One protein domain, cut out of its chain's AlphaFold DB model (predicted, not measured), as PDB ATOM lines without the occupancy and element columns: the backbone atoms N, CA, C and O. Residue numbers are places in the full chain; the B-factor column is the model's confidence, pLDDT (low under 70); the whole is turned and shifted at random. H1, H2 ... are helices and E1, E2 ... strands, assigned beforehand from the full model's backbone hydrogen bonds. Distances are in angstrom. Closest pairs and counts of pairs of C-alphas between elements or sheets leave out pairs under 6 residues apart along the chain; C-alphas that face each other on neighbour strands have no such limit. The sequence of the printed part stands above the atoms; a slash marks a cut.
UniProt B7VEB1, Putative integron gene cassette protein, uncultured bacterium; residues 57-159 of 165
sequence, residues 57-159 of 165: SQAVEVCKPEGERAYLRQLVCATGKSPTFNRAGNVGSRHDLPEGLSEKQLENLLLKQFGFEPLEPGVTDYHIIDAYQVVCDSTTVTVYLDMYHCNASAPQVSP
ATOM      1  N   SER A  57     -21.997 -33.794 247.577       95.44
ATOM      2  CA  SER A  57     -22.630 -32.821 248.487       95.44
ATOM      3  C   SER A  57     -24.100 -33.163 248.788       95.44
ATOM      4  O   SER A  57     -24.603 -32.885 249.877       95.44
ATOM      5  N   GLN A  58     -24.769 -33.851 247.860       95.75
ATOM      6  CA  GLN A  58     -26.169 -34.271 247.923       95.75
ATOM      7  C   GLN A  58     -26.315 -35.787 248.135       95.75
ATOM      8  O   GLN A  58     -27.285 -36.385 247.658       95.75
ATOM      9  N   ALA A  59     -25.350 -36.418 248.812       96.69
ATOM     10  CA  ALA A  59     -25.420 -37.827 249.184       96.69
ATOM     11  C   ALA A  59     -26.717 -38.145 249.948       96.69
ATOM     12  O   ALA A  59     -27.243 -37.328 250.704       96.69
ATOM     13  N   VAL A  60     -27.241 -39.352 249.737       96.31
ATOM     14  CA  VAL A  60     -28.465 -39.807 250.395       96.31
ATOM     15  C   VAL A  60     -28.159 -40.145 251.845       96.31
ATOM     16  O   VAL A  60     -27.402 -41.071 252.130       96.31
ATOM     17  N   GLU A  61     -28.802 -39.430 252.753       94.69
ATOM     18  CA  GLU A  61     -28.661 -39.632 254.190       94.69
ATOM     19  C   GLU A  61     -29.433 -40.875 254.630       94.69
ATOM     20  O   GLU A  61     -30.637 -41.001 254.409       94.69
ATOM     21  N   VAL A  62     -28.746 -41.827 255.242       95.06
ATOM     22  CA  VAL A  62     -29.318 -43.081 255.727       95.06
ATOM     23  C   VAL A  62     -28.644 -43.482 257.036       95.06
ATOM     24  O   VAL A  62     -27.607 -42.953 257.419       95.06
ATOM     25  N   CYS A  63     -29.227 -44.454 257.736       94.56
ATOM     26  CA  CYS A  63     -28.633 -44.986 258.957       94.56
ATOM     27  C   CYS A  63     -27.925 -46.310 258.692       94.56
ATOM     28  O   CYS A  63     -28.599 -47.315 258.440       94.56
ATOM     29  N   LYS A  64     -26.601 -46.329 258.869       94.81
ATOM     30  CA  LYS A  64     -25.741 -47.521 258.824       94.81
ATOM     31  C   LYS A  64     -25.771 -48.254 257.468       94.81
ATOM     32  O   LYS A  64     -26.603 -47.953 256.605       94.81
ATOM     33  N   PRO A  65     -24.907 -49.266 257.266       96.38
ATOM     34  CA  PRO A  65     -24.915 -50.049 256.031       96.38
ATOM     35  C   PRO A  65     -26.257 -50.733 255.727       96.38
ATOM     36  O   PRO A  65     -26.609 -50.989 254.570       96.38
ATOM     37  N   GLU A  66     -27.055 -51.052 256.750       96.81
ATOM     38  CA  GLU A  66     -28.395 -51.604 256.550       96.81
ATOM     39  C   GLU A  66     -29.339 -50.589 255.898       96.81
ATOM     40  O   GLU A  66     -30.110 -50.977 255.012       96.81
ATOM     41  N   GLY A  67     -29.261 -49.318 256.306       96.75
ATOM     42  CA  GLY A  67     -30.040 -48.213 255.754       96.75
ATOM     43  C   GLY A  67     -29.693 -47.936 254.299       96.75
ATOM     44  O   GLY A  67     -30.604 -47.803 253.484       96.75
ATOM     45  N   GLU A  68     -28.408 -47.977 253.942       98.00
ATOM     46  CA  GLU A  68     -27.958 -47.849 252.549       98.00
ATOM     47  C   GLU A  68     -28.620 -48.895 251.656       98.00
ATOM     48  O   GLU A  68     -29.309 -48.595 250.677       98.00
ATOM     49  N   ARG A  69     -28.483 -50.167 252.042       98.19
ATOM     50  CA  ARG A  69     -29.058 -51.276 251.282       98.19
ATOM     51  C   ARG A  69     -30.587 -51.222 251.282       98.19
ATOM     52  O   ARG A  69     -31.202 -51.673 250.317       98.19
ATOM     53  N   ALA A  70     -31.211 -50.752 252.361       97.81
ATOM     54  CA  ALA A  70     -32.662 -50.611 252.452       97.81
ATOM     55  C   ALA A  70     -33.192 -49.519 251.523       97.81
ATOM     56  O   ALA A  70     -34.199 -49.753 250.854       97.81
ATOM     57  N   TYR A  71     -32.513 -48.376 251.445       98.00
ATOM     58  CA  TYR A  71     -32.842 -47.302 250.517       98.00
ATOM     59  C   TYR A  71     -32.670 -47.753 249.060       98.00
ATOM     60  O   TYR A  71     -33.601 -47.654 248.265       98.00
ATOM     61  N   LEU A  72     -31.537 -48.375 248.720       98.44
ATOM     62  CA  LEU A  72     -31.281 -48.860 247.358       98.44
ATOM     63  C   LEU A  72     -32.307 -49.909 246.894       98.44
ATOM     64  O   LEU A  72     -32.705 -49.915 245.732       98.44
ATOM     65  N   ARG A  73     -32.805 -50.762 247.802       97.88
ATOM     66  CA  ARG A  73     -33.894 -51.719 247.515       97.88
ATOM     67  C   ARG A  73     -35.267 -51.073 247.313       97.88
ATOM     68  O   ARG A  73     -36.190 -51.792 246.924       97.88
ATOM     69  N   GLN A  74     -35.444 -49.801 247.659       97.38
ATOM     70  CA  GLN A  74     -36.682 -49.058 247.406       97.38
ATOM     71  C   GLN A  74     -36.680 -48.388 246.034       97.38
ATOM     72  O   GLN A  74     -37.750 -48.057 245.531       97.38
ATOM     73  N   LEU A  75     -35.508 -48.208 245.420       97.62
ATOM     74  CA  LEU A  75     -35.413 -47.616 244.095       97.62
ATOM     75  C   LEU A  75     -36.144 -48.480 243.061       97.62
ATOM     76  O   LEU A  75     -36.083 -49.710 243.088       97.62
ATOM     77  N   VAL A  76     -36.806 -47.807 242.125       97.44
ATOM     78  CA  VAL A  76     -37.491 -48.424 240.987       97.44
ATOM     79  C   VAL A  76     -37.002 -47.750 239.711       97.44
ATOM     80  O   VAL A  76     -36.975 -46.522 239.625       97.44
ATOM     81  N   CYS A  77     -36.599 -48.538 238.719       97.25
ATOM     82  CA  CYS A  77     -36.215 -48.033 237.404       97.25
ATOM     83  C   CYS A  77     -37.418 -47.400 236.691       97.25
ATOM     84  O   CYS A  77     -38.563 -47.760 236.955       97.25
ATOM     85  N   ALA A  78     -37.179 -46.530 235.707       94.75
ATOM     86  CA  ALA A  78     -38.253 -45.966 234.878       94.75
ATOM     87  C   ALA A  78     -39.134 -47.041 234.200       94.75
ATOM     88  O   ALA A  78     -40.305 -46.804 233.921       94.75
ATOM     89  N   THR A  79     -38.587 -48.240 233.977       94.44
ATOM     90  CA  THR A  79     -39.293 -49.411 233.432       94.44
ATOM     91  C   THR A  79     -40.157 -50.161 234.455       94.44
ATOM     92  O   THR A  79     -40.804 -51.141 234.099       94.44
ATOM     93  N   GLY A  80     -40.162 -49.748 235.727       95.69
ATOM     94  CA  GLY A  80     -40.887 -50.404 236.820       95.69
ATOM     95  C   GLY A  80     -40.148 -51.580 237.472       95.69
ATOM     96  O   GLY A  80     -40.640 -52.145 238.446       95.69
ATOM     97  N   LYS A  81     -38.969 -51.963 236.967       96.44
ATOM     98  CA  LYS A  81     -38.143 -53.037 237.543       96.44
ATOM     99  C   LYS A  81     -37.326 -52.542 238.741       96.44
ATOM    100  O   LYS A  81     -36.963 -51.368 238.810       96.44
ATOM    101  N   SER A  82     -36.960 -53.457 239.635       97.25
ATOM    102  CA  SER A  82     -35.938 -53.191 240.653       97.25
ATOM    103  C   SER A  82     -34.551 -53.077 240.000       97.25
ATOM    104  O   SER A  82     -34.219 -53.936 239.177       97.25
ATOM    105  N   PRO A  83     -33.726 -52.081 240.367       97.94
ATOM    106  CA  PRO A  83     -32.343 -52.018 239.917       97.94
ATOM    107  C   PRO A  83     -31.493 -53.100 240.590       97.94
ATOM    108  O   PRO A  83     -31.829 -53.607 241.666       97.94
ATOM    109  N   THR A  84     -30.342 -53.403 239.997       98.25
ATOM    110  CA  THR A  84     -29.240 -54.055 240.717       98.25
ATOM    111  C   THR A  84     -28.286 -52.991 241.243       98.25
ATOM    112  O   THR A  84     -28.226 -51.878 240.718       98.25
ATOM    113  N   PHE A  85     -27.554 -53.299 242.311       98.44
ATOM    114  CA  PHE A  85     -26.569 -52.368 242.845       98.44
ATOM    115  C   PHE A  85     -25.389 -53.083 243.491       98.44
ATOM    116  O   PHE A  85     -25.541 -54.138 244.112       98.44
ATOM    117  N   ASN A  86     -24.217 -52.466 243.385       98.06
ATOM    118  CA  ASN A  86     -22.994 -52.899 244.045       98.06
ATOM    119  C   ASN A  86     -22.285 -51.707 244.683       98.06
ATOM    120  O   ASN A  86     -22.241 -50.613 244.119       98.06
ATOM    121  N   ARG A  87     -21.701 -51.930 245.860       98.31
ATOM    122  CA  ARG A  87     -20.865 -50.930 246.525       98.31
ATOM    123  C   ARG A  87     -19.548 -50.813 245.759       98.31
ATOM    124  O   ARG A  87     -18.860 -51.814 245.580       98.31
ATOM    125  N   ALA A  88     -19.220 -49.613 245.295       98.25
ATOM    126  CA  ALA A  88     -17.937 -49.301 244.668       98.25
ATOM    127  C   ALA A  88     -16.848 -49.029 245.717       98.25
ATOM    128  O   ALA A  88     -15.673 -49.269 245.459       98.25
ATOM    129  N   GLY A  89     -17.245 -48.585 246.909       97.69
ATOM    130  CA  GLY A  89     -16.340 -48.326 248.016       97.69
ATOM    131  C   GLY A  89     -16.594 -46.970 248.646       97.69
ATOM    132  O   GLY A  89     -17.515 -46.251 248.261       97.69
ATOM    133  N   ASN A  90     -15.747 -46.642 249.607       97.19
ATOM    134  CA  ASN A  90     -15.721 -45.322 250.194       97.19
ATOM    135  C   ASN A  90     -15.005 -44.337 249.257       97.19
ATOM    136  O   ASN A  90     -13.989 -44.703 248.664       97.19
ATOM    137  N   VAL A  91     -15.521 -43.115 249.118       97.25
ATOM    138  CA  VAL A  91     -14.972 -42.100 248.194       97.25
ATOM    139  C   VAL A  91     -14.488 -40.832 248.900       97.25
ATOM    140  O   VAL A  91     -14.332 -39.788 248.268       97.25
ATOM    141  N   GLY A  92     -14.225 -40.923 250.204       95.69
ATOM    142  CA  GLY A  92     -13.829 -39.788 251.030       95.69
ATOM    143  C   GLY A  92     -15.022 -38.989 251.553       95.69
ATOM    144  O   GLY A  92     -16.157 -39.463 251.568       95.69
ATOM    145  N   SER A  93     -14.748 -37.778 252.032       95.56
ATOM    146  CA  SER A  93     -15.740 -36.928 252.698       95.56
ATOM    147  C   SER A  93     -16.836 -36.421 251.756       95.56
ATOM    148  O   SER A  93     -16.629 -36.288 250.551       95.56
ATOM    149  N   ARG A  94     -18.010 -36.100 252.296       95.38
ATOM    150  CA  ARG A  94     -19.139 -35.519 251.558       95.38
ATOM    151  C   ARG A  94     -18.784 -34.168 250.930       95.38
ATOM    152  O   ARG A  94     -19.059 -33.938 249.754       95.38
ATOM    153  N   HIS A  95     -18.100 -33.332 251.705       95.44
ATOM    154  CA  HIS A  95     -17.442 -32.104 251.268       95.44
ATOM    155  C   HIS A  95     -15.935 -32.225 251.485       95.44
ATOM    156  O   HIS A  95     -15.487 -32.978 252.352       95.44
ATOM    157  N   ASP A  96     -15.148 -31.493 250.700       94.44
ATOM    158  CA  ASP A  96     -13.698 -31.487 250.868       94.44
ATOM    159  C   ASP A  96     -13.325 -30.882 252.224       94.44
ATOM    160  O   ASP A  96     -13.938 -29.917 252.683       94.44
ATOM    161  N   LEU A  97     -12.337 -31.483 252.889       92.38
ATOM    162  CA  LEU A  97     -11.903 -31.018 254.201       92.38
ATOM    163  C   LEU A  97     -11.310 -29.605 254.100       92.38
ATOM    164  O   LEU A  97     -10.594 -29.324 253.136       92.38
ATOM    165  N   PRO A  98     -11.544 -28.729 255.095       93.56
ATOM    166  CA  PRO A  98     -10.926 -27.412 255.115       93.56
ATOM    167  C   PRO A  98      -9.400 -27.503 255.074       93.56
ATOM    168  O   PRO A  98      -8.788 -28.319 255.769       93.56
ATOM    169  N   GLU A  99      -8.777 -26.627 254.296       94.69
ATOM    170  CA  GLU A  99      -7.325 -26.479 254.292       94.69
ATOM    171  C   GLU A  99      -6.836 -25.762 255.564       94.69
ATOM    172  O   GLU A  99      -7.575 -25.017 256.211       94.69
ATOM    173  N   GLY A 100      -5.569 -25.972 255.933       95.06
ATOM    174  CA  GLY A 100      -4.927 -25.230 257.026       95.06
ATOM    175  C   GLY A 100      -5.407 -25.582 258.440       95.06
ATOM    176  O   GLY A 100      -5.161 -24.817 259.373       95.06
ATOM    177  N   LEU A 101      -6.079 -26.722 258.625       94.62
ATOM    178  CA  LEU A 101      -6.451 -27.214 259.951       94.62
ATOM    179  C   LEU A 101      -5.204 -27.529 260.789       94.62
ATOM    180  O   LEU A 101      -4.270 -28.181 260.323       94.62
ATOM    181  N   SER A 102      -5.216 -27.127 262.062       97.62
ATOM    182  CA  SER A 102      -4.287 -27.682 263.052       97.62
ATOM    183  C   SER A 102      -4.586 -29.163 263.301       97.62
ATOM    184  O   SER A 102      -5.719 -29.613 263.125       97.62
ATOM    185  N   GLU A 103      -3.598 -29.912 263.792       96.38
ATOM    186  CA  GLU A 103      -3.742 -31.336 264.125       96.38
ATOM    187  C   GLU A 103      -4.943 -31.602 265.044       96.38
ATOM    188  O   GLU A 103      -5.771 -32.458 264.754       96.38
ATOM    189  N   LYS A 104      -5.124 -30.776 266.083       96.44
ATOM    190  CA  LYS A 104      -6.269 -30.871 267.000       96.44
ATOM    191  C   LYS A 104      -7.610 -30.601 266.310       96.44
ATOM    192  O   LYS A 104      -8.630 -31.174 266.687       96.44
ATOM    193  N   GLN A 105      -7.662 -29.684 265.345       94.75
ATOM    194  CA  GLN A 105      -8.898 -29.427 264.601       94.75
ATOM    195  C   GLN A 105      -9.224 -30.586 263.663       94.75
ATOM    196  O   GLN A 105     -10.383 -30.990 263.600       94.75
ATOM    197  N   LEU A 106      -8.209 -31.138 262.991       93.88
ATOM    198  CA  LEU A 106      -8.359 -32.322 262.156       93.88
ATOM    199  C   LEU A 106      -8.824 -33.521 262.990       93.88
ATOM    200  O   LEU A 106      -9.804 -34.154 262.623       93.88
ATOM    201  N   GLU A 107      -8.199 -33.781 264.139       93.44
ATOM    202  CA  GLU A 107      -8.603 -34.843 265.067       93.44
ATOM    203  C   GLU A 107     -10.075 -34.704 265.477       93.44
ATOM    204  O   GLU A 107     -10.853 -35.644 265.329       93.44
ATOM    205  N   ASN A 108     -10.493 -33.514 265.921       90.88
ATOM    206  CA  ASN A 108     -11.888 -33.266 266.292       90.88
ATOM    207  C   ASN A 108     -12.857 -33.477 265.120       90.88
ATOM    208  O   ASN A 108     -13.971 -33.955 265.326       90.88
ATOM    209  N   LEU A 109     -12.457 -33.102 263.904       90.88
ATOM    210  CA  LEU A 109     -13.264 -33.306 262.706       90.88
ATOM    211  C   LEU A 109     -13.391 -34.801 262.396       90.88
ATOM    212  O   LEU A 109     -14.505 -35.286 262.218       90.88
ATOM    213  N   LEU A 110     -12.280 -35.539 262.396       89.94
ATOM    214  CA  LEU A 110     -12.260 -36.980 262.142       89.94
ATOM    215  C   LEU A 110     -13.082 -37.753 263.180       89.94
ATOM    216  O   LEU A 110     -13.808 -38.669 262.820       89.94
ATOM    217  N   LEU A 111     -13.032 -37.370 264.459       89.56
ATOM    218  CA  LEU A 111     -13.862 -37.995 265.494       89.56
ATOM    219  C   LEU A 111     -15.358 -37.784 265.236       89.56
ATOM    220  O   LEU A 111     -16.144 -38.721 265.383       89.56
ATOM    221  N   LYS A 112     -15.749 -36.580 264.805       87.38
ATOM    222  CA  LYS A 112     -17.141 -36.276 264.447       87.38
ATOM    223  C   LYS A 112     -17.614 -37.056 263.229       87.38
ATOM    224  O   LYS A 112     -18.785 -37.397 263.184       87.38
ATOM    225  N   GLN A 113     -16.720 -37.406 262.300       88.88
ATOM    226  CA  GLN A 113     -17.102 -38.141 261.092       88.88
ATOM    227  C   GLN A 113     -17.715 -39.527 261.363       88.88
ATOM    228  O   GLN A 113     -18.356 -40.098 260.487       88.88
ATOM    229  N   PHE A 114     -17.482 -40.089 262.548       85.62
ATOM    230  CA  PHE A 114     -18.001 -41.398 262.946       85.62
ATOM    231  C   PHE A 114     -19.091 -41.299 264.017       85.62
ATOM    232  O   PHE A 114     -19.655 -42.320 264.422       85.62
ATOM    233  N   GLY A 115     -19.372 -40.088 264.501       82.44
ATOM    234  CA  GLY A 115     -20.470 -39.837 265.413       82.44
ATOM    235  C   GLY A 115     -21.763 -39.925 264.623       82.44
ATOM    236  O   GLY A 115     -21.986 -39.121 263.732       82.44
ATOM    237  N   PHE A 116     -22.634 -40.881 264.948       86.19
ATOM    238  CA  PHE A 116     -23.974 -41.010 264.348       86.19
ATOM    239  C   PHE A 116     -24.933 -39.873 264.770       86.19
ATOM    240  O   PHE A 116     -26.140 -40.074 264.955       86.19
ATOM    241  N   GLU A 117     -24.364 -38.706 265.051       76.50
ATOM    242  CA  GLU A 117     -25.028 -37.518 265.536       76.50
ATOM    243  C   GLU A 117     -25.700 -36.812 264.354       76.50
ATOM    244  O   GLU A 117     -25.145 -36.774 263.256       76.50
ATOM    245  N   PRO A 118     -26.905 -36.253 264.545       73.69
ATOM    246  CA  PRO A 118     -27.512 -35.406 263.529       73.69
ATOM    247  C   PRO A 118     -26.631 -34.185 263.262       73.69
ATOM    248  O   PRO A 118     -26.035 -33.634 264.188       73.69
ATOM    249  N   LEU A 119     -26.609 -33.709 262.019       75.81
ATOM    250  CA  LEU A 119     -26.006 -32.414 261.723       75.81
ATOM    251  C   LEU A 119     -26.897 -31.284 262.213       75.81
ATOM    252  O   LEU A 119     -28.102 -31.255 261.954       75.81
ATOM    253  N   GLU A 120     -26.268 -30.304 262.848       80.19
ATOM    254  CA  GLU A 120     -26.923 -29.045 263.161       80.19
ATOM    255  C   GLU A 120     -27.194 -28.245 261.873       80.19
ATOM    256  O   GLU A 120     -26.351 -28.219 260.966       80.19
ATOM    257  N   PRO A 121     -28.338 -27.544 261.777       80.12
ATOM    258  CA  PRO A 121     -28.644 -26.710 260.623       80.12
ATOM    259  C   PRO A 121     -27.527 -25.704 260.313       80.12
ATOM    260  O   PRO A 121     -27.083 -24.953 261.180       80.12
ATOM    261  N   GLY A 122     -27.095 -25.665 259.052       84.88
ATOM    262  CA  GLY A 122     -26.058 -24.743 258.575       84.88
ATOM    263  C   GLY A 122     -24.616 -25.192 258.833       84.88
ATOM    264  O   GLY A 122     -23.694 -24.477 258.444       84.88
ATOM    265  N   VAL A 123     -24.396 -26.361 259.442       87.88
ATOM    266  CA  VAL A 123     -23.061 -26.953 259.579       87.88
ATOM    267  C   VAL A 123     -22.721 -27.779 258.339       87.88
ATOM    268  O   VAL A 123     -23.523 -28.593 257.888       87.88
ATOM    269  N   THR A 124     -21.516 -27.585 257.794       91.81
ATOM    270  CA  THR A 124     -21.018 -28.407 256.685       91.81
ATOM    271  C   THR A 124     -20.766 -29.834 257.149       91.81
ATOM    272  O   THR A 124     -20.033 -30.072 258.109       91.81
ATOM    273  N   ASP A 125     -21.340 -30.774 256.414       92.62
ATOM    274  CA  ASP A 125     -21.153 -32.199 256.623       92.62
ATOM    275  C   ASP A 125     -19.849 -32.694 255.985       92.62
ATOM    276  O   ASP A 125     -19.649 -32.558 254.775       92.62
ATOM    277  N   TYR A 126     -18.982 -33.302 256.788       94.25
ATOM    278  CA  TYR A 126     -17.732 -33.899 256.322       94.25
ATOM    279  C   TYR A 126     -17.711 -35.422 256.461       94.25
ATOM    280  O   TYR A 126     -16.634 -36.002 256.295       94.25
ATOM    281  N   HIS A 127     -18.841 -36.070 256.763       95.12
ATOM    282  CA  HIS A 127     -18.927 -37.525 256.852       95.12
ATOM    283  C   HIS A 127     -18.325 -38.197 255.632       95.12
ATOM    284  O   HIS A 127     -18.385 -37.692 254.509       95.12
ATOM    285  N   ILE A 128     -17.712 -39.350 255.867       95.81
ATOM    286  CA  ILE A 128     -17.191 -40.154 254.781       95.81
ATOM    287  C   ILE A 128     -18.369 -40.861 254.109       95.81
ATOM    288  O   ILE A 128     -19.184 -41.480 254.784       95.81
ATOM    289  N   ILE A 129     -18.449 -40.781 252.786       97.75
ATOM    290  CA  ILE A 129     -19.577 -41.302 252.013       97.75
ATOM    291  C   ILE A 129     -19.168 -42.497 251.162       97.75
ATOM    292  O   ILE A 129     -18.022 -42.630 250.715       97.75
ATOM    293  N   ASP A 130     -20.142 -43.356 250.898       98.56
ATOM    294  CA  ASP A 130     -19.977 -44.536 250.069       98.56
ATOM    295  C   ASP A 130     -20.592 -44.325 248.691       98.56
ATOM    296  O   ASP A 130     -21.662 -43.742 248.536       98.56
ATOM    297  N   ALA A 131     -19.915 -44.832 247.664       98.75
ATOM    298  CA  ALA A 131     -20.421 -44.863 246.304       98.75
ATOM    299  C   ALA A 131     -21.023 -46.231 245.984       98.75
ATOM    300  O   ALA A 131     -20.404 -47.278 246.205       98.75
ATOM    301  N   TYR A 132     -22.203 -46.216 245.375       98.81
ATOM    302  CA  TYR A 132     -22.872 -47.385 244.827       98.81
ATOM    303  C   TYR A 132     -23.108 -47.199 243.338       98.81
ATOM    304  O   TYR A 132     -23.616 -46.169 242.910       98.81
ATOM    305  N   GLN A 133     -22.788 -48.219 242.550       98.56
ATOM    306  CA  GLN A 133     -23.235 -48.292 241.164       98.56
ATOM    307  C   GLN A 133     -24.628 -48.911 241.160       98.56
ATOM    308  O   GLN A 133     -24.801 -50.032 241.637       98.56
ATOM    309  N   VAL A 134     -25.612 -48.169 240.660       98.44
ATOM    310  CA  VAL A 134     -27.009 -48.589 240.548       98.44
ATOM    311  C   VAL A 134     -27.341 -48.742 239.072       98.44
ATOM    312  O   VAL A 134     -27.180 -47.799 238.298       98.44
ATOM    313  N   VAL A 135     -27.789 -49.931 238.680       97.81
ATOM    314  CA  VAL A 135     -27.980 -50.298 237.275       97.81
ATOM    315  C   VAL A 135     -29.461 -50.517 236.974       97.81
ATOM    316  O   VAL A 135     -30.125 -51.340 237.609       97.81
ATOM    317  N   CYS A 136     -29.953 -49.798 235.965       95.44
ATOM    318  CA  CYS A 136     -31.268 -49.964 235.354       95.44
ATOM    319  C   CYS A 136     -31.106 -50.299 233.870       95.44
ATOM    320  O   CYS A 136     -30.716 -49.443 233.076       95.44
ATOM    321  N   ASP A 137     -31.426 -51.540 233.499       90.19
ATOM    322  CA  ASP A 137     -31.217 -52.081 232.152       90.19
ATOM    323  C   ASP A 137     -29.759 -51.842 231.677       90.19
ATOM    324  O   ASP A 137     -28.853 -52.487 232.199       90.19
ATOM    325  N   SER A 138     -29.499 -50.919 230.740       89.19
ATOM    326  CA  SER A 138     -28.139 -50.572 230.275       89.19
ATOM    327  C   SER A 138     -27.570 -49.276 230.872       89.19
ATOM    328  O   SER A 138     -26.503 -48.828 230.456       89.19
ATOM    329  N   THR A 139     -28.290 -48.630 231.794       94.31
ATOM    330  CA  THR A 139     -27.885 -47.357 232.405       94.31
ATOM    331  C   THR A 139     -27.317 -47.597 233.794       94.31
ATOM    332  O   THR A 139     -27.994 -48.174 234.644       94.31
ATOM    333  N   THR A 140     -26.111 -47.092 234.041       97.00
ATOM    334  CA  THR A 140     -25.478 -47.098 235.364       97.00
ATOM    335  C   THR A 140     -25.425 -45.679 235.912       97.00
ATOM    336  O   THR A 140     -24.948 -44.768 235.238       97.00
ATOM    337  N   VAL A 141     -25.887 -45.502 237.146       97.50
ATOM    338  CA  VAL A 141     -25.801 -44.244 237.895       97.50
ATOM    339  C   VAL A 141     -25.019 -44.503 239.175       97.50
ATOM    340  O   VAL A 141     -25.316 -45.453 239.899       97.50
ATOM    341  N   THR A 142     -24.032 -43.660 239.470       98.50
ATOM    342  CA  THR A 142     -23.415 -43.651 240.799       98.50
ATOM    343  C   THR A 142     -24.334 -42.908 241.757       98.50
ATOM    344  O   THR A 142     -24.746 -41.787 241.473       98.50
ATOM    345  N   VAL A 143     -24.654 -43.532 242.886       98.56
ATOM    346  CA  VAL A 143     -25.384 -42.918 243.996       98.56
ATOM    347  C   VAL A 143     -24.456 -42.895 245.200       98.56
ATOM    348  O   VAL A 143     -23.907 -43.932 245.575       98.56
ATOM    349  N   TYR A 144     -24.277 -41.717 245.787       98.75
ATOM    350  CA  TYR A 144     -23.548 -41.527 247.030       98.75
ATOM    351  C   TYR A 144     -24.502 -41.646 248.214       98.75
ATOM    352  O   TYR A 144     -25.603 -41.092 248.181       98.75
ATOM    353  N   LEU A 145     -24.088 -42.372 249.247       98.19
ATOM    354  CA  LEU A 145     -24.843 -42.541 250.482       98.19
ATOM    355  C   LEU A 145     -23.980 -42.154 251.681       98.19
ATOM    356  O   LEU A 145     -22.790 -42.459 251.735       98.19
ATOM    357  N   ASP A 146     -24.608 -41.466 252.625       96.25
ATOM    358  CA  ASP A 146     -24.041 -41.107 253.914       96.25
ATOM    359  C   ASP A 146     -24.759 -41.907 254.998       96.25
ATOM    360  O   ASP A 146     -25.929 -41.665 255.297       96.25
ATOM    361  N   MET A 147     -24.060 -42.885 255.568       95.75
ATOM    362  CA  MET A 147     -24.617 -43.819 256.543       95.75
ATOM    363  C   MET A 147     -24.571 -43.333 257.999       95.75
ATOM    364  O   MET A 147     -24.940 -44.090 258.904       95.75
ATOM    365  N   TYR A 148     -24.093 -42.117 258.260       93.75
ATOM    366  CA  TYR A 148     -23.882 -41.636 259.624       93.75
ATOM    367  C   TYR A 148     -25.102 -40.888 260.199       93.75
ATOM    368  O   TYR A 148     -25.134 -40.572 261.386       93.75
ATOM    369  N   HIS A 149     -26.187 -40.736 259.433       90.81
ATOM    370  CA  HIS A 149     -27.407 -40.032 259.859       90.81
ATOM    371  C   HIS A 149     -28.476 -40.977 260.421       90.81
ATOM    372  O   HIS A 149     -29.427 -41.363 259.739       90.81
ATOM    373  N   CYS A 150     -28.348 -41.358 261.695       89.38
ATOM    374  CA  CYS A 150     -29.190 -42.412 262.281       89.38
ATOM    375  C   CYS A 150     -30.475 -41.991 262.994       89.38
ATOM    376  O   CYS A 150     -31.335 -42.839 263.236       89.38
ATOM    377  N   ASN A 151     -30.634 -40.712 263.319       83.69
ATOM    378  CA  ASN A 151     -31.810 -40.237 264.061       83.69
ATOM    379  C   ASN A 151     -32.897 -39.644 263.152       83.69
ATOM    380  O   ASN A 151     -33.919 -39.161 263.640       83.69
ATOM    381  N   ALA A 152     -32.699 -39.706 261.833       82.19
ATOM    382  CA  ALA A 152     -33.670 -39.303 260.829       82.19
ATOM    383  C   ALA A 152     -34.273 -40.530 260.128       82.19
ATOM    384  O   ALA A 152     -33.651 -41.584 260.001       82.19
ATOM    385  N   SER A 153     -35.516 -40.399 259.658       86.56
ATOM    386  CA  SER A 153     -36.068 -41.378 258.717       86.56
ATOM    387  C   SER A 153     -35.307 -41.291 257.397       86.56
ATOM    388  O   SER A 153     -34.982 -40.188 256.966       86.56
ATOM    389  N   ALA A 154     -35.111 -42.426 256.720       86.69
ATOM    390  CA  ALA A 154     -34.552 -42.415 255.374       86.69
ATOM    391  C   ALA A 154     -35.389 -41.506 254.440       86.69
ATOM    392  O   ALA A 154     -36.630 -41.546 254.512       86.69
ATOM    393  N   PRO A 155     -34.741 -40.721 253.559       91.12
ATOM    394  CA  PRO A 155     -35.405 -39.819 252.635       91.12
ATOM    395  C   PRO A 155     -36.477 -40.532 251.816       91.12
ATOM    396  O   PRO A 155     -36.256 -41.614 251.276       91.12
ATOM    397  N   GLN A 156     -37.641 -39.897 251.699       93.50
ATOM    398  CA  GLN A 156     -38.738 -40.345 250.834       93.50
ATOM    399  C   GLN A 156     -38.657 -39.661 249.464       93.50
ATOM    400  O   GLN A 156     -39.660 -39.242 248.890       93.50
ATOM    401  N   VAL A 157     -37.435 -39.529 248.946       94.25
ATOM    402  CA  VAL A 157     -37.145 -38.977 247.626       94.25
ATOM    403  C   VAL A 157     -36.068 -39.824 246.951       94.25
ATOM    404  O   VAL A 157     -35.162 -40.310 247.616       94.25
ATOM    405  N   SER A 158     -36.188 -40.054 245.645       95.19
ATOM    406  CA  SER A 158     -35.226 -40.827 244.842       95.19
ATOM    407  C   SER A 158     -34.262 -39.916 244.081       95.19
ATOM    408  O   SER A 158     -34.603 -38.755 243.835       95.19
ATOM    409  N   PRO A 159     -33.122 -40.425 243.577       95.62
ATOM    410  CA  PRO A 159     -32.345 -39.728 242.564       95.62
ATOM    411  C   PRO A 159     -33.146 -39.529 241.275       95.62
ATOM    412  O   PRO A 159     -34.110 -40.250 240.987       95.62
TER     413      PRO A 159
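This is residues 57 to 159 of the 165 residues of the protein "Putative integron gene cassette protein" of uncultured bacterium (UniProt B7VEB1). What shape does the model have? A strongly twisted sheet of three strands, E2, E3 and E4, has H1 over one face. H2 lies out beyond one end of the sheet, between two loop stretches, and the short E1 lies by the other end. What is it made of? The 103 printed residues include two named helices and four named strands, in the order H1 E1 E2 H2 E3 E4; the sheet's order is E2 - E3 - E4, antiparallel throughout, and the class is mixed, with 49 residues in named elements, under half. How spread out is it? It is only just compact, close to loose, with a radius of gyration of the C-alphas of 15.1 A, and only just elongated, with spans of 50 by 25 by 21 A.

How is the sheet paired? E3, residues 128 to 136, is the inner strand, antiparallel to E2, residues 84 to 93, at 155 degrees, with N 88 and O 131 2.8 A apart, within hydrogen-bond range. E3 and E4, residues 139 to 146, form a hairpin at 154 degrees, with N 134 and O 141 2.8 A apart, also within range. Residues 60 to 61 pair in parallel with residues 145 to 146 of E4. Where are the helices? H1, residues 64 to 72, is on the sheet at a height of 8.9 A, over E3 and along the strands, at 24 degrees to E3 on the local plane; its closest C-alphas to E4 are those of Glu 68 and Leu 145, 6.5 A apart. H2, residues 103 to 112, is not on the sheet and is apart from H1. In both helices every O i to N i+4 pair is within hydrogen-bond range. What of E1? E1, residues 75 to 77, pairs with no named strand; its closest C-alphas to E3 are those of Cys 77 and Cys 136, 5.7 A apart.

How long are the sheet's strands? E3 measures 25.9 A, E2 24.9 A and E4 22.7 A from first to last C-alpha, and E2 bends by 56 degrees at residue 89. How long are the other elements? H2 measures 14.3 A, H1 12.8 A and E1 6.8 A. Where are the anchor points? H1 begins at C-alpha 64 (-25.741, -47.521, 258.824), H2 begins at C-alpha 103 (-3.742, -31.336, 264.125), and E4 ends at C-alpha 146 (-24.041, -41.107, 253.914).

How far does it reach? The C-alphas of Thr 79 and Ser 102, the two farthest apart, are 50.7 A apart. Which links are long? The link from H2 to E3, 15 residues, is long; those from H1 to E1 and from E3 to E4 are tight. Is anything missing or uncertain? The printed part has no cut, its mean pLDDT is 93.7, and no printed residue is under 70.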